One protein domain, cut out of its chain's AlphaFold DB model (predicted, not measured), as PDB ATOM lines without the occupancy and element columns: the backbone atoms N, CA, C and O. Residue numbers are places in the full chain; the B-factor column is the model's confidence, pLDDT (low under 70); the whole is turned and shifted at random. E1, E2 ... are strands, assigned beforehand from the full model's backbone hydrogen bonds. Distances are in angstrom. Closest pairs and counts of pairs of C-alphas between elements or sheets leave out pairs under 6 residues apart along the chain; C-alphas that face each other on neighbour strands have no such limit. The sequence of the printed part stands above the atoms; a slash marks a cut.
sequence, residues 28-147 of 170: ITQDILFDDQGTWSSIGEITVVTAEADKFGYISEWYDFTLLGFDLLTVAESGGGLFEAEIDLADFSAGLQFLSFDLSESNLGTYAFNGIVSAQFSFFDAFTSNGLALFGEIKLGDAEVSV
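What this domain is: This is residues 28 to 147 of the 170 residues of the protein "PEP-CTERM domain-containing protein" of Thalassomonas actiniarum (UniProt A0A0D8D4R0). Two sheets of five strands each lie partly face to face as a sandwich, with the strands of one crossing those of the other at 79 degrees. One layer is the row E4 E5 E6 E7 E8; the other is a branched sheet of E1, E2, E3, E9 and E10, and E8 runs on into E9 from the one sheet to the other. The 120 printed residues include no named helix and ten named strands, E1 to E10 along the chain, with antiparallel pairing in both sheets; the class is all strand. The whole is compact, with a radius of gyration of the C-alphas of 13.8 A and spans of 44 by 36 by 24 A.

How they stand to each other: E4, residues 82 to 87, E5, residues 96 to 104, E6, residues 112 to 117, E7, residues 122 to 128, and E8, residues 131 to 136, form a meander, each strand the antiparallel neighbour of the one before. E4 and E8 are its edge strands. Within hydrogen-bond range are N 84 and O 100, 2.9 A, in the hairpin E4 and E5; N 101 and O 115, 2.9 A, in E5 and E6; N 125 and O 114, 2.8 A, in E6 and E7; and N 126 and O 134, 2.8 A, in E7 and E8. E8 runs on into E9, residues 138 to 140, across a break of 1 residue, at 54 degrees. The closest C-alphas of E7 and E9 are those of Phe 123 and Ile 138, 5.6 A apart. In the other sheet E1, residues 28 to 36, has E2, residues 39 to 49, on one side, and E9 and E10, residues 144 to 146, on the other side. N 30 and O 46 are 2.9 A apart, N 33 and O 139 2.8 A, and N 29 and O 144 2.9 A. E3, residues 64 to 67, is the antiparallel neighbour of E2, with N 45 and O 66 3.1 A apart; E1 E2 E3 is a second meander. E2 and E5 are apart.

Where its parts are: E5 is 21.0 A long, and E7 is 20.8 A. E4 begins with C-alpha 82 at (85.634, 61.239, 9.008). E1, 25.4 A long, begins with C-alpha 28 at (104.424, 57.700, 13.189). E2 is 29.7 A long and bends by 56 degrees at residue 43. E10 ends with C-alpha 146 at (109.425, 54.008, 15.406).

The domain as a whole: The two C-alphas farthest apart, those of Ala 90 and Asn 130, are separated by 44.0 A. The links E2 to E3 and E3 to E4 are long, 14 residues each. The printed part has no cut. Its mean pLDDT is 95.2, and no printed residue is under 70.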
ATOM      1  N   ILE A  28     104.211  56.260  13.027       97.06
ATOM      2  CA  ILE A  28     104.424  57.700  13.189       97.06
ATOM      3  C   ILE A  28     103.513  58.146  14.321       97.06
ATOM      4  O   ILE A  28     102.297  58.019  14.188       97.06
ATOM      5  N   THR A  29     104.103  58.668  15.391       98.00
ATOM      6  CA  THR A  29     103.389  59.228  16.541       98.00
ATOM      7  C   THR A  29     103.629  60.730  16.623       98.00
ATOM      8  O   THR A  29     104.771  61.177  16.498       98.00
ATOM      9  N   GLN A  30     102.564  61.508  16.817       98.25
ATOM     10  CA  GLN A  30     102.636  62.955  17.013       98.25
ATOM     11  C   GLN A  30     101.664  63.428  18.088       98.25
ATOM     12  O   GLN A  30     100.487  63.065  18.094       98.25
ATOM     13  N   ASP A  31     102.156  64.330  18.932       98.44
ATOM     14  CA  ASP A  31     101.317  65.139  19.806       98.44
ATOM     15  C   ASP A  31     100.362  66.017  18.987       98.44
ATOM     16  O   ASP A  31     100.725  66.578  17.946       98.44
ATOM     17  N   ILE A  32      99.169  66.237  19.526       98.31
ATOM     18  CA  ILE A  32      98.235  67.259  19.062       98.31
ATOM     19  C   ILE A  32      98.289  68.401  20.061       98.31
ATOM     20  O   ILE A  32      97.889  68.268  21.218       98.31
ATOM     21  N   LEU A  33      98.802  69.538  19.612       98.38
ATOM     22  CA  LEU A  33      98.992  70.723  20.433       98.38
ATOM     23  C   LEU A  33      97.838  71.693  20.199       98.38
ATOM     24  O   LEU A  33      97.551  72.022  19.053       98.38
ATOM     25  N   PHE A  34      97.235  72.200  21.267       98.31
ATOM     26  CA  PHE A  34      96.181  73.214  21.231       98.31
ATOM     27  C   PHE A  34      96.715  74.573  21.677       98.31
ATOM     28  O   PHE A  34      97.523  74.636  22.612       98.31
ATOM     29  N   ASP A  35      96.256  75.643  21.028       97.50
ATOM     30  CA  ASP A  35      96.583  77.014  21.416       97.50
ATOM     31  C   ASP A  35      95.605  77.568  22.463       97.50
ATOM     32  O   ASP A  35      94.475  77.948  22.150       97.50
ATOM     33  N   ASP A  36      96.064  77.684  23.710       94.19
ATOM     34  CA  ASP A  36      95.388  78.484  24.732       94.19
ATOM     35  C   ASP A  36      96.039  79.870  24.812       94.19
ATOM     36  O   ASP A  36      97.023  80.098  25.525       94.19
ATOM     37  N   GLN A  37      95.481  80.811  24.047       92.56
ATOM     38  CA  GLN A  37      95.832  82.236  24.089       92.56
ATOM     39  C   GLN A  37      97.331  82.516  23.866       92.56
ATOM     40  O   GLN A  37      97.938  83.358  24.537       92.56
ATOM     41  N   GLY A  38      97.936  81.825  22.903       94.06
ATOM     42  CA  GLY A  38      99.349  81.911  22.543       94.06
ATOM     43  C   GLY A  38     100.232  80.860  23.222       94.06
ATOM     44  O   GLY A  38     101.444  80.842  22.976       94.06
ATOM     45  N   THR A  39      99.668  80.003  24.079       96.56
ATOM     46  CA  THR A  39     100.390  78.916  24.747       96.56
ATOM     47  C   THR A  39      99.984  77.572  24.159       96.56
ATOM     48  O   THR A  39      98.871  77.100  24.361       96.56
ATOM     49  N   TRP A  40     100.932  76.923  23.488       97.62
ATOM     50  CA  TRP A  40     100.737  75.590  22.926       97.62
ATOM     51  C   TRP A  40     100.952  74.511  23.986       97.62
ATOM     52  O   TRP A  40     102.017  74.459  24.608       97.62
ATOM     53  N   SER A  41      99.969  73.632  24.163       97.44
ATOM     54  CA  SER A  41     100.050  72.482  25.075       97.44
ATOM     55  C   SER A  41      99.462  71.228  24.434       97.44
ATOM     56  O   SER A  41      98.537  71.339  23.633       97.44
ATOM     57  N   SER A  42     100.014  70.052  24.750       97.69
ATOM     58  CA  SER A  42      99.488  68.785  24.228       97.69
ATOM     59  C   SER A  42      98.113  68.501  24.822       97.69
ATOM     60  O   SER A  42      97.917  68.577  26.038       97.69
ATOM     61  N   ILE A  43      97.161  68.211  23.942       97.56
ATOM     62  CA  ILE A  43      95.802  67.789  24.277       97.56
ATOM     63  C   ILE A  43      95.551  66.336  23.897       97.56
ATOM     64  O   ILE A  43      94.468  65.838  24.171       97.56
ATOM     65  N   GLY A  44      96.497  65.650  23.268       97.69
ATOM     66  CA  GLY A  44      96.280  64.310  22.752       97.69
ATOM     67  C   GLY A  44      97.436  63.848  21.888       97.69
ATOM     68  O   GLY A  44      98.388  64.592  21.660       97.69
ATOM     69  N   GLU A  45      97.321  62.630  21.392       98.19
ATOM     70  CA  GLU A  45      98.334  61.982  20.572       98.19
ATOM     71  C   GLU A  45      97.650  61.192  19.462       98.19
ATOM     72  O   GLU A  45      96.561  60.640  19.651       98.19
ATOM     73  N   ILE A  46      98.291  61.149  18.299       98.31
ATOM     74  CA  ILE A  46      97.888  60.313  17.179       98.31
ATOM     75  C   ILE A  46      99.055  59.442  16.734       98.31
ATOM     76  O   ILE A  46     100.165  59.929  16.515       98.31
ATOM     77  N   THR A  47      98.774  58.160  16.531       98.06
ATOM     78  CA  THR A  47      99.685  57.190  15.938       98.06
ATOM     79  C   THR A  47      99.066  56.597  14.682       98.06
ATOM     80  O   THR A  47      97.941  56.097  14.705       98.06
ATOM     81  N   VAL A  48      99.821  56.581  13.584       97.50
ATOM     82  CA  VAL A  48      99.436  55.910  12.333       97.50
ATOM     83  C   VAL A  48     100.471  54.872  11.918       97.50
ATOM     84  O   VAL A  48     101.649  54.969  12.265       97.50
ATOM     85  N   VAL A  49     100.035  53.881  11.138       95.31
ATOM     86  CA  VAL A  49     100.908  52.851  10.566       95.31
ATOM     87  C   VAL A  49     101.237  53.220   9.120       95.31
ATOM     88  O   VAL A  49     100.340  53.329   8.288       95.31
ATOM     89  N   THR A  50     102.518  53.357   8.772       93.94
ATOM     90  CA  THR A  50     102.915  53.790   7.417       93.94
ATOM     91  C   THR A  50     102.542  52.797   6.317       93.94
ATOM     92  O   THR A  50     102.426  53.185   5.159       93.94
ATOM     93  N   ALA A  51     102.335  51.521   6.656       92.31
ATOM     94  CA  ALA A  51     101.895  50.506   5.698       92.31
ATOM     95  C   ALA A  51     100.426  50.647   5.271       92.31
ATOM     96  O   ALA A  51     100.056  50.075   4.247       92.31
ATOM     97  N   GLU A  52      99.619  51.406   6.016       94.56
ATOM     98  CA  GLU A  52      98.217  51.684   5.678       94.56
ATOM     99  C   GLU A  52      98.078  52.879   4.722       94.56
ATOM    100  O   GLU A  52      96.981  53.181   4.254       94.56
ATOM    101  N   ALA A  53      99.188  53.559   4.408       95.94
ATOM    102  CA  ALA A  53      99.191  54.658   3.459       95.94
ATOM    103  C   ALA A  53      98.970  54.154   2.028       95.94
ATOM    104  O   ALA A  53      99.604  53.200   1.562       95.94
ATOM    105  N   ASP A  54      98.099  54.840   1.295       96.44
ATOM    106  CA  ASP A  54      97.920  54.600  -0.125       96.44
ATOM    107  C   ASP A  54      99.117  55.124  -0.948       96.44
ATOM    108  O   ASP A  54     100.105  55.654  -0.441       96.44
ATOM    109  N   LYS A  55      99.040  54.992  -2.276       95.31
ATOM    110  CA  LYS A  55     100.122  55.423  -3.184       95.31
ATOM    111  C   LYS A  55     100.381  56.938  -3.203       95.31
ATOM    112  O   LYS A  55     101.321  57.366  -3.873       95.31
ATOM    113  N   PHE A  56      99.513  57.727  -2.583       96.06
ATOM    114  CA  PHE A  56      99.622  59.174  -2.452       96.06
ATOM    115  C   PHE A  56      99.966  59.603  -1.021       96.06
ATOM    116  O   PHE A  56     100.184  60.787  -0.810       96.06
ATOM    117  N   GLY A  57     100.070  58.662  -0.076       96.62
ATOM    118  CA  GLY A  57     100.382  58.951   1.321       96.62
ATOM    119  C   GLY A  57      99.153  59.114   2.213       96.62
ATOM    120  O   GLY A  57      99.329  59.414   3.390       96.62
ATOM    121  N   TYR A  58      97.935  58.907   1.697       98.12
ATOM    122  CA  TYR A  58      96.712  59.033   2.492       98.12
ATOM    123  C   TYR A  58      96.456  57.789   3.336       98.12
ATOM    124  O   TYR A  58      96.550  56.663   2.850       98.12
ATOM    125  N   ILE A  59      96.079  58.014   4.590       97.88
ATOM    126  CA  ILE A  59      95.754  57.008   5.594       97.88
ATOM    127  C   ILE A  59      94.333  57.290   6.098       97.88
ATOM    128  O   ILE A  59      94.041  58.393   6.559       97.88
ATOM    129  N   SER A  60      93.452  56.292   6.025       96.31
ATOM    130  CA  SER A  60      92.036  56.415   6.424       96.31
ATOM    131  C   SER A  60      91.709  55.773   7.777       96.31
ATOM    132  O   SER A  60      90.562  55.831   8.216       96.31
ATOM    133  N   GLU A  61      92.699  55.182   8.448       94.75
ATOM    134  CA  GLU A  61      92.564  54.556   9.767       94.75
ATOM    135  C   GLU A  61      93.793  54.874  10.631       94.75
ATOM    136  O   GLU A  61      94.900  55.020  10.120       94.75
ATOM    137  N   TRP A  62      93.622  54.978  11.946       96.31
ATOM    138  CA  TRP A  62      94.726  55.210  12.882       96.31
ATOM    139  C   TRP A  62      95.041  53.954  13.694       96.31
ATOM    140  O   TRP A  62      94.220  53.047  13.818       96.31
ATOM    141  N   TYR A  63      96.247  53.915  14.258       95.56
ATOM    142  CA  TYR A  63      96.661  52.881  15.203       95.56
ATOM    143  C   TYR A  63      96.188  53.202  16.622       95.56
ATOM    144  O   TYR A  63      95.582  52.361  17.277       95.56
ATOM    145  N   ASP A  64      96.453  54.430  17.068       96.12
ATOM    146  CA  ASP A  64      96.006  54.972  18.348       96.12
ATOM    147  C   ASP A  64      95.674  56.452  18.165       96.12
ATOM    148  O   ASP A  64      96.327  57.141  17.379       96.12
ATOM    149  N   PHE A  65      94.613  56.931  18.808       97.56
ATOM    150  CA  PHE A  65      94.228  58.336  18.714       97.56
ATOM    151  C   PHE A  65      93.466  58.738  19.971       97.56
ATOM    152  O   PHE A  65      92.354  58.266  20.232       97.56
ATOM    153  N   THR A  66      94.080  59.644  20.728       97.31
ATOM    154  CA  THR A  66      93.527  60.209  21.951       97.31
ATOM    155  C   THR A  66      93.362  61.722  21.843       97.31
ATOM    156  O   THR A  66      94.200  62.425  21.277       97.31
ATOM    157  N   LEU A  67      92.275  62.244  22.413       97.00
ATOM    158  CA  LEU A  67      92.015  63.679  22.545       97.00
ATOM    159  C   LEU A  67      91.416  63.979  23.915       97.00
ATOM    160  O   LEU A  67      90.455  63.350  24.349       97.00
ATOM    161  N   LEU A  68      91.979  64.967  24.602       95.31
ATOM    162  CA  LEU A  68      91.612  65.432  25.941       95.31
ATOM    163  C   LEU A  68      91.533  64.298  26.979       95.31
ATOM    164  O   LEU A  68      90.741  64.357  27.919       95.31
ATOM    165  N   GLY A  69      92.370  63.270  26.810       94.06
ATOM    166  CA  GLY A  69      92.394  62.076  27.658       94.06
ATOM    167  C   GLY A  69      91.314  61.036  27.338       94.06
ATOM    168  O   GLY A  69      91.109  60.129  28.144       94.06
ATOM    169  N   PHE A  70      90.624  61.160  26.202       95.44
ATOM    170  CA  PHE A  70      89.672  60.173  25.702       95.44
ATOM    171  C   PHE A  70      90.219  59.439  24.483       95.44
ATOM    172  O   PHE A  70      90.744  60.073  23.570       95.44
ATOM    173  N   ASP A  71      89.998  58.129  24.440       95.44
ATOM    174  CA  ASP A  71      90.172  57.337  23.225       95.44
ATOM    175  C   ASP A  71      89.013  57.620  22.257       95.44
ATOM    176  O   ASP A  71      87.868  57.849  22.674       95.44
ATOM    177  N   LEU A  72      89.294  57.592  20.956       95.81
ATOM    178  CA  LEU A  72      88.298  57.859  19.920       95.81
ATOM    179  C   LEU A  72      87.731  56.567  19.330       95.81
ATOM    180  O   LEU A  72      88.453  55.595  19.114       95.81
ATOM    181  N   LEU A  73      86.431  56.574  19.035       95.19
ATOM    182  CA  LEU A  73      85.801  55.524  18.237       95.19
ATOM    183  C   LEU A  73      86.330  55.588  16.809       95.19
ATOM    184  O   LEU A  73      86.416  56.672  16.225       95.19
ATOM    185  N   THR A  74      86.609  54.428  16.223       93.75
ATOM    186  CA  THR A  74      86.855  54.338  14.782       93.75
ATOM    187  C   THR A  74      85.638  54.835  14.003       93.75
ATOM    188  O   THR A  74      84.500  54.717  14.464       93.75
ATOM    189  N   VAL A  75      85.851  55.321  12.775       92.12
ATOM    190  CA  VAL A  75      84.757  55.771  11.885       92.12
ATOM    191  C   VAL A  75      83.694  54.676  11.690       92.12
ATOM    192  O   VAL A  75      82.500  54.955  11.558       92.12
ATOM    193  N   ALA A  76      84.122  53.410  11.684       91.12
ATOM    194  CA  ALA A  76      83.230  52.261  11.588       91.12
ATOM    195  C   ALA A  76      82.398  52.051  12.866       91.12
ATOM    196  O   ALA A  76      81.202  51.764  12.772       91.12
ATOM    197  N   GLU A  77      82.997  52.206  14.050       91.12
ATOM    198  CA  GLU A  77      82.321  52.034  15.344       91.12
ATOM    199  C   GLU A  77      81.311  53.146  15.640       91.12
ATOM    200  O   GLU A  77      80.234  52.868  16.171       91.12
ATOM    201  N   SER A  78      81.608  54.388  15.254       85.44
ATOM    202  CA  SER A  78      80.678  55.517  15.380       85.44
ATOM    203  C   SER A  78      79.509  55.453  14.386       85.44
ATOM    204  O   SER A  78      78.549  56.216  14.512       85.44
ATOM    205  N   GLY A  79      79.547  54.540  13.406       81.12
ATOM    206  CA  GLY A  79      78.517  54.410  12.370       81.12
ATOM    207  C   GLY A  79      78.507  55.571  11.366       81.12
ATOM    208  O   GLY A  79      77.492  55.797  10.702       81.12
ATOM    209  N   GLY A  80      79.616  56.309  11.269       82.75
ATOM    210  CA  GLY A  80      79.778  57.528  10.476       82.75
ATOM    211  C   GLY A  80      80.871  58.435  11.050       82.75
ATOM    212  O   GLY A  80      81.374  58.182  12.136       82.75
ATOM    213  N   GLY A  81      81.238  59.493  10.331       89.81
ATOM    214  CA  GLY A  81      82.328  60.399  10.711       89.81
ATOM    215  C   GLY A  81      83.370  60.509   9.606       89.81
ATOM    216  O   GLY A  81      83.120  60.102   8.465       89.81
ATOM    217  N   LEU A  82      84.527  61.068   9.940       95.69
ATOM    218  CA  LEU A  82      85.634  61.239   9.008       95.69
ATOM    219  C   LEU A  82      86.964  61.062   9.729       95.69
ATOM    220  O   LEU A  82      87.136  61.523  10.853       95.69
ATOM    221  N   PHE A  83      87.909  60.429   9.049       98.00
ATOM    222  CA  PHE A  83      89.315  60.480   9.398       98.00
ATOM    223  C   PHE A  83      90.147  60.374   8.126       98.00
ATOM    224  O   PHE A  83      89.898  59.510   7.283       98.00
ATOM    225  N   GLU A  84      91.123  61.259   7.997       97.94
ATOM    226  CA  GLU A  84      92.106  61.233   6.926       97.94
ATOM    227  C   GLU A  84      93.397  61.879   7.418       97.94
ATOM    228  O   GLU A  84      93.387  62.995   7.940       97.94
ATOM    229  N   ALA A  85      94.511  61.182   7.242       98.38
ATOM    230  CA  ALA A  85      95.845  61.709   7.473       98.38
ATOM    231  C   ALA A  85      96.686  61.557   6.200       98.38
ATOM    232  O   ALA A  85      96.438  60.659   5.399       98.38
ATOM    233  N   GLU A  86      97.680  62.419   6.006       98.31
ATOM    234  CA  GLU A  86      98.616  62.340   4.875       98.31
ATOM    235  C   GLU A  86     100.048  62.317   5.396       98.31
ATOM    236  O   GLU A  86     100.400  63.120   6.260       98.31
ATOM    237  N   ILE A  87     100.880  61.432   4.855       97.50
ATOM    238  CA  ILE A  87     102.316  61.361   5.146       97.50
ATOM    239  C   ILE A  87     103.137  61.588   3.878       97.50
ATOM    240  O   ILE A  87     102.714  61.231   2.779       97.50
ATOM    241  N   ASP A  88     104.354  62.111   4.030       95.94
ATOM    242  CA  ASP A  88     105.310  62.135   2.923       95.94
ATOM    243  C   ASP A  88     105.933  60.741   2.740       95.94
ATOM    244  O   ASP A  88     106.735  60.275   3.550       95.94
ATOM    245  N   LEU A  89     105.582  60.068   1.639       93.81
ATOM    246  CA  LEU A  89     106.123  58.751   1.285       93.81
ATOM    247  C   LEU A  89     107.640  58.756   1.020       93.81
ATOM    248  O   LEU A  89     108.259  57.689   0.997       93.81
ATOM    249  N   ALA A  90     108.240  59.925   0.784       94.50
ATOM    250  CA  ALA A  90     109.682  60.084   0.634       94.50
ATOM    251  C   ALA A  90     110.396  60.378   1.966       94.50
ATOM    252  O   ALA A  90     111.604  60.134   2.053       94.50
ATOM    253  N   ASP A  91     109.679  60.867   2.983       93.81
ATOM    254  CA  ASP A  91     110.241  61.261   4.276       93.81
ATOM    255  C   ASP A  91     109.239  61.102   5.434       93.81
ATOM    256  O   ASP A  91     108.561  62.040   5.852       93.81
ATOM    257  N   PHE A  92     109.206  59.911   6.039       91.69
ATOM    258  CA  PHE A  92     108.365  59.656   7.214       91.69
ATOM    259  C   PHE A  92     108.758  60.480   8.447       91.69
ATOM    260  O   PHE A  92     107.936  60.646   9.344       91.69
ATOM    261  N   SER A  93     109.987  61.006   8.509       93.06
ATOM    262  CA  SER A  93     110.427  61.827   9.645       93.06
ATOM    263  C   SER A  93     109.786  63.213   9.664       93.06
ATOM    264  O   SER A  93     109.774  63.861  10.708       93.06
ATOM    265  N   ALA A  94     109.193  63.640   8.545       94.62
ATOM    266  CA  ALA A  94     108.385  64.849   8.477       94.62
ATOM    267  C   ALA A  94     107.028  64.709   9.199       94.62
ATOM    268  O   ALA A  94     106.375  65.719   9.458       94.62
ATOM    269  N   GLY A  95     106.609  63.480   9.527       96.31
ATOM    270  CA  GLY A  95     105.326  63.193  10.161       96.31
ATOM    271  C   GLY A  95     104.122  63.369   9.237       96.31
ATOM    272  O   GLY A  95     104.239  63.402   8.006       96.31
ATOM    273  N   LEU A  96     102.951  63.490   9.853       98.00
ATOM    274  CA  LEU A  96     101.697  63.832   9.204       98.00
ATOM    275  C   LEU A  96     101.775  65.263   8.640       98.00
ATOM    276  O   LEU A  96     102.038  66.226   9.359       98.00
ATOM    277  N   GLN A  97     101.524  65.399   7.341       96.69
ATOM    278  CA  GLN A  97     101.434  66.678   6.622       96.69
ATOM    279  C   GLN A  97     100.009  67.242   6.632       96.69
ATOM    280  O   GLN A  97      99.794  68.447   6.474       96.69
ATOM    281  N   PHE A  98      99.038  66.354   6.820       98.06
ATOM    282  CA  PHE A  98      97.623  66.655   6.891       98.06
ATOM    283  C   PHE A  98      96.963  65.738   7.913       98.06
ATOM    284  O   PHE A  98      97.327  64.566   8.031       98.06
ATOM    285  N   LEU A  99      95.979  66.276   8.621       98.50
ATOM    286  CA  LEU A  99      95.089  65.524   9.491       98.50
ATOM    287  C   LEU A  99      93.703  66.163   9.420       98.50
ATOM    288  O   LEU A  99      93.583  67.374   9.569       98.50
ATOM    289  N   SER A 100      92.660  65.369   9.232       98.25
ATOM    290  CA  SER A 100      91.266  65.798   9.286       98.25
ATOM    291  C   SER A 100      90.450  64.733   9.996       98.25
ATOM    292  O   SER A 100      90.620  63.543   9.726       98.25
ATOM    293  N   PHE A 101      89.573  65.141  10.908       98.25
ATOM    294  CA  PHE A 101      88.758  64.208  11.672       98.25
ATOM    295  C   PHE A 101      87.401  64.789  12.072       98.25
ATOM    296  O   PHE A 101      87.256  65.987  12.310       98.25
ATOM    297  N   ASP A 102      86.407  63.915  12.163       97.19
ATOM    298  CA  ASP A 102      85.091  64.127  12.771       97.19
ATOM    299  C   ASP A 102      84.721  62.826  13.491       97.19
ATOM    300  O   ASP A 102      84.304  61.851  12.857       97.19
ATOM    301  N   LEU A 103      85.011  62.780  14.793       96.38
ATOM    302  CA  LEU A 103      85.069  61.564  15.601       96.38
ATOM    303  C   LEU A 103      84.380  61.765  16.950       96.38
ATOM    304  O   LEU A 103      84.287  62.871  17.468       96.38
ATOM    305  N   SER A 104      83.906  60.679  17.552       95.25
ATOM    306  CA  SER A 104      83.320  60.687  18.900       95.25
ATOM    307  C   SER A 104      84.186  59.885  19.860       95.25
ATOM    308  O   SER A 104      84.851  58.937  19.447       95.25
ATOM    309  N   GLU A 105      84.178  60.248  21.140       94.44
ATOM    310  CA  GLU A 105      84.906  59.470  22.147       94.44
ATOM    311  C   GLU A 105      84.232  58.128  22.465       94.44
ATOM    312  O   GLU A 105      83.015  57.970  22.324       94.44
ATOM    313  N   SER A 106      85.042  57.154  22.879       88.00
ATOM    314  CA  SER A 106      84.644  55.749  23.032       88.00
ATOM    315  C   SER A 106      84.170  55.346  24.431       88.00
ATOM    316  O   SER A 106      83.613  54.260  24.598       88.00
ATOM    317  N   ASN A 107      84.347  56.198  25.440       82.69
ATOM    318  CA  ASN A 107      84.094  55.875  26.842       82.69
ATOM    319  C   ASN A 107      82.668  56.226  27.302       82.69
ATOM    320  O   ASN A 107      81.965  55.369  27.843       82.69
ATOM    321  N   LEU A 108      82.242  57.484  27.158       80.56
ATOM    322  CA  LEU A 108      81.026  58.027  27.780       80.56
ATOM    323  C   LEU A 108      79.932  58.442  26.780       80.56
ATOM    324  O   LEU A 108      78.820  58.754  27.214       80.56
ATOM    325  N   GLY A 109      80.206  58.479  25.473       82.31
ATOM    326  CA  GLY A 109      79.313  59.042  24.451       82.31
ATOM    327  C   GLY A 109      78.972  60.533  24.639       82.31
ATOM    328  O   GLY A 109      77.909  60.980  24.207       82.31
ATOM    329  N   THR A 110      79.802  61.289  25.356       88.50
ATOM    330  CA  THR A 110      79.549  62.675  25.786       88.50
ATOM    331  C   THR A 110      80.161  63.706  24.849       88.50
ATOM    332  O   THR A 110      79.558  64.766  24.653       88.50
ATOM    333  N   TYR A 111      81.340  63.411  24.296       94.56
ATOM    334  CA  TYR A 111      82.080  64.346  23.455       94.56
ATOM    335  C   TYR A 111      82.176  63.881  22.003       94.56
ATOM    336  O   TYR A 111      82.354  62.698  21.712       94.56
ATOM    337  N   ALA A 112      82.090  64.850  21.098       95.44
ATOM    338  CA  ALA A 112      82.446  64.700  19.695       95.44
ATOM    339  C   ALA A 112      83.480  65.763  19.330       95.44
ATOM    340  O   ALA A 112      83.455  66.866  19.874       95.44
ATOM    341  N   PHE A 113      84.384  65.436  18.423       97.12
ATOM    342  CA  PHE A 113      85.520  66.257  18.051       97.12
ATOM    343  C   PHE A 113      85.574  66.402  16.542       97.12
ATOM    344  O   PHE A 113      85.492  65.412  15.818       97.12
ATOM    345  N   ASN A 114      85.775  67.627  16.076       97.19
ATOM    346  CA  ASN A 114      86.060  67.911  14.683       97.19
ATOM    347  C   ASN A 114      87.321  68.759  14.598       97.19
ATOM    348  O   ASN A 114      87.515  69.674  15.396       97.19
ATOM    349  N   GLY A 115      88.189  68.467  13.643       98.00
ATOM    350  CA  GLY A 115      89.405  69.240  13.488       98.00
ATOM    351  C   GLY A 115      90.091  68.991  12.165       98.00
ATOM    352  O   GLY A 115      89.848  67.995  11.483       98.00
ATOM    353  N   ILE A 116      90.956  69.934  11.817       98.44
ATOM    354  CA  ILE A 116      91.826  69.839  10.657       98.44
ATOM    355  C   ILE A 116      93.166  70.499  10.960       98.44
ATOM    356  O   ILE A 116      93.236  71.542  11.613       98.44
ATOM    357  N   VAL A 117      94.227  69.910  10.433       98.19
ATOM    358  CA  VAL A 117      95.561  70.487  10.344       98.19
ATOM    359  C   VAL A 117      95.984  70.380   8.888       98.19
ATOM    360  O   VAL A 117      96.057  69.292   8.323       98.19
ATOM    361  N   SER A 118      96.239  71.527   8.270       96.62
ATOM    362  CA  SER A 118      96.745  71.629   6.904       96.62
ATOM    363  C   SER A 118      97.810  72.718   6.827       96.62
ATOM    364  O   SER A 118      97.957  73.534   7.738       96.62
ATOM    365  N   ALA A 119      98.505  72.800   5.695       93.06
ATOM    366  CA  ALA A 119      99.494  73.849   5.468       93.06
ATOM    367  C   ALA A 119      98.901  75.275   5.435       93.06
ATOM    368  O   ALA A 119      99.645  76.244   5.583       93.06
ATOM    369  N   GLN A 120      97.591  75.434   5.200       94.38
ATOM    370  CA  GLN A 120      96.958  76.753   5.053       94.38
ATOM    371  C   GLN A 120      96.179  77.198   6.288       94.38
ATOM    372  O   GLN A 120      96.077  78.399   6.536       94.38
ATOM    373  N   PHE A 121      95.593  76.259   7.022       95.50
ATOM    374  CA  PHE A 121      94.788  76.553   8.201       95.50
ATOM    375  C   PHE A 121      94.690  75.337   9.114       95.50
ATOM    376  O   PHE A 121      94.900  74.194   8.692       95.50
ATOM    377  N   SER A 122      94.321  75.604  10.359       97.81
ATOM    378  CA  SER A 122      94.011  74.579  11.340       97.81
ATOM    379  C   SER A 122      92.848  75.025  12.210       97.81
ATOM    380  O   SER A 122      92.657  76.225  12.411       97.81
ATOM    381  N   PHE A 123      92.068  74.071  12.700       97.81
ATOM    382  CA  PHE A 123      91.090  74.319  13.749       97.81
ATOM    383  C   PHE A 123      90.775  73.025  14.497       97.81
ATOM    384  O   PHE A 123      91.010  71.921  14.000       97.81
ATOM    385  N   PHE A 124      90.206  73.187  15.680       98.25
ATOM    386  CA  PHE A 124      89.685  72.122  16.512       98.25
ATOM    387  C   PHE A 124      88.442  72.605  17.239       98.25
ATOM    388  O   PHE A 124      88.486  73.653  17.877       98.25
ATOM    389  N   ASP A 125      87.397  71.793  17.196       97.88
ATOM    390  CA  ASP A 125      86.153  71.968  17.923       97.88
ATOM    391  C   ASP A 125      85.848  70.698  18.728       97.88
ATOM    392  O   ASP A 125      85.898  69.580  18.213       97.88
ATOM    393  N   ALA A 126      85.466  70.875  19.990       97.06
ATOM    394  CA  ALA A 126      84.893  69.834  20.829       97.06
ATOM    395  C   ALA A 126      83.438  70.175  21.151       97.06
ATOM    396  O   ALA A 126      83.127  71.277  21.610       97.06
ATOM    397  N   PHE A 127      82.548  69.211  20.977       96.69
ATOM    398  CA  PHE A 127      81.112  69.340  21.168       96.69
ATOM    399  C   PHE A 127      80.628  68.445  22.301       96.69
ATOM    400  O   PHE A 127      81.179  67.382  22.565       96.69
ATOM    401  N   THR A 128      79.542  68.875  22.931       95.25
ATOM    402  CA  THR A 128      78.725  68.077  23.849       95.25
ATOM    403  C   THR A 128      77.269  68.132  23.400       95.25
ATOM    404  O   THR A 128      76.906  68.907  22.511       95.25
ATOM    405  N   SER A 129      76.381  67.415  24.093       92.69
ATOM    406  CA  SER A 129      74.930  67.560  23.900       92.69
ATOM    407  C   SER A 129      74.409  68.991  24.110       92.69
ATOM    408  O   SER A 129      73.308  69.311  23.670       92.69
ATOM    409  N   ASN A 130      75.176  69.850  24.794       94.75
ATOM    410  CA  ASN A 130      74.827  71.248  25.054       94.75
ATOM    411  C   ASN A 130      75.403  72.223  24.007       94.75
ATOM    412  O   ASN A 130      75.200  73.430  24.136       94.75
ATOM    413  N   GLY A 131      76.105  71.721  22.984       94.88
ATOM    414  CA  GLY A 131      76.763  72.516  21.944       94.88
ATOM    415  C   GLY A 131      78.289  72.526  22.064       94.88
ATOM    416  O   GLY A 131      78.881  71.635  22.676       94.88
ATOM    417  N   LEU A 132      78.914  73.536  21.449       96.81
ATOM    418  CA  LEU A 132      80.367  73.727  21.409       96.81
ATOM    419  C   LEU A 132      80.927  73.955  22.822       96.81
ATOM    420  O   LEU A 132      80.516  74.884  23.518       96.81
ATOM    421  N   ALA A 133      81.849  73.094  23.239       95.50
ATOM    422  CA  ALA A 133      82.472  73.093  24.559       95.50
ATOM    423  C   ALA A 133      83.878  73.708  24.550       95.50
ATOM    424  O   ALA A 133      84.248  74.389  25.505       95.50
ATOM    425  N   LEU A 134      84.642  73.488  23.479       95.38
ATOM    426  CA  LEU A 134      85.976  74.051  23.268       95.38
ATOM    427  C   LEU A 134      86.168  74.294  21.772       95.38
ATOM    428  O   LEU A 134      85.690  73.500  20.970       95.38
ATOM    429  N   PHE A 135      86.848  75.377  21.412       97.00
ATOM    430  CA  PHE A 135      87.241  75.659  20.036       97.00
ATOM    431  C   PHE A 135      88.570  76.407  20.006       97.00
ATOM    432  O   PHE A 135      88.874  77.157  20.939       97.00
ATOM    433  N   GLY A 136      89.340  76.232  18.941       97.19
ATOM    434  CA  GLY A 136      90.609  76.930  18.767       97.19
ATOM    435  C   GLY A 136      91.432  76.386  17.610       97.19
ATOM    436  O   GLY A 136      90.914  75.709  16.723       97.19
ATOM    437  N   GLU A 137      92.721  76.699  17.626       97.94
ATOM    438  CA  GLU A 137      93.690  76.189  16.658       97.94
ATOM    439  C   GLU A 137      94.451  75.000  17.249       97.94
ATOM    440  O   GLU A 137      94.751  74.962  18.447       97.94
ATOM    441  N   ILE A 138      94.779  74.035  16.389       98.19
ATOM    442  CA  ILE A 138      95.634  72.899  16.729       98.19
ATOM    443  C   ILE A 138      96.796  72.797  15.753       98.19
ATOM    444  O   ILE A 138      96.695  73.176  14.593       98.19
ATOM    445  N   LYS A 139      97.906  72.226  16.200       97.69
ATOM    446  CA  LYS A 139      99.006  71.837  15.322       97.69
ATOM    447  C   LYS A 139      99.572  70.501  15.762       97.69
ATOM    448  O   LYS A 139      99.393  70.090  16.906       97.69
ATOM    449  N   LEU A 140     100.292  69.863  14.859       98.12
ATOM    450  CA  LEU A 140     101.004  68.632  15.155       98.12
ATOM    451  C   LEU A 140     102.358  68.959  15.799       98.12
ATOM    452  O   LEU A 140     103.015  69.934  15.421       98.12
ATOM    453  N   GLY A 141     102.737  68.174  16.804       97.31
ATOM    454  CA  GLY A 141     104.057  68.207  17.422       97.31
ATOM    455  C   GLY A 141     105.133  67.575  16.538       97.31
ATOM    456  O   GLY A 141     104.906  67.268  15.366       97.31
ATOM    457  N   ASP A 142     106.316  67.367  17.112       96.88
ATOM    458  CA  ASP A 142     107.402  66.672  16.421       96.88
ATOM    459  C   ASP A 142     107.030  65.203  16.179       96.88
ATOM    460  O   ASP A 142     106.403  64.563  17.023       96.88
ATOM    461  N   ALA A 143     107.415  64.668  15.020       96.62
ATOM    462  CA  ALA A 143     107.141  63.284  14.663       96.62
ATOM    463  C   ALA A 143     108.135  62.321  15.315       96.62
ATOM    464  O   ALA A 143     109.350  62.424  15.118       96.62
ATOM    465  N   GLU A 144     107.612  61.328  16.027       96.19
ATOM    466  CA  GLU A 144     108.369  60.165  16.463       96.19
ATOM    467  C   GLU A 144     108.106  59.002  15.503       96.19
ATOM    468  O   GLU A 144     107.003  58.462  15.433       96.19
ATOM    469  N   VAL A 145     109.137  58.612  14.748       92.44
ATOM    470  CA  VAL A 145     109.070  57.459  13.846       92.44
ATOM    471  C   VAL A 145     109.729  56.269  14.520       92.44
ATOM    472  O   VAL A 145     110.950  56.237  14.695       92.44
ATOM    473  N   SER A 146     108.930  55.265  14.858       87.88
ATOM    474  CA  SER A 146     109.425  54.008  15.406       87.88
ATOM    475  C   SER A 146     109.157  52.866  14.438       87.88
ATOM    476  O   SER A 146     108.195  52.863  13.677       87.88
ATOM    477  N   VAL A 147     110.038  51.875  14.435       80.69
ATOM    478  CA  VAL A 147     109.808  50.624  13.718       80.69
ATOM    479  C   VAL A 147     109.622  49.568  14.799       80.69
ATOM    480  O   VAL A 147     110.577  49.330  15.544       80.69
TER     481      VAL A 147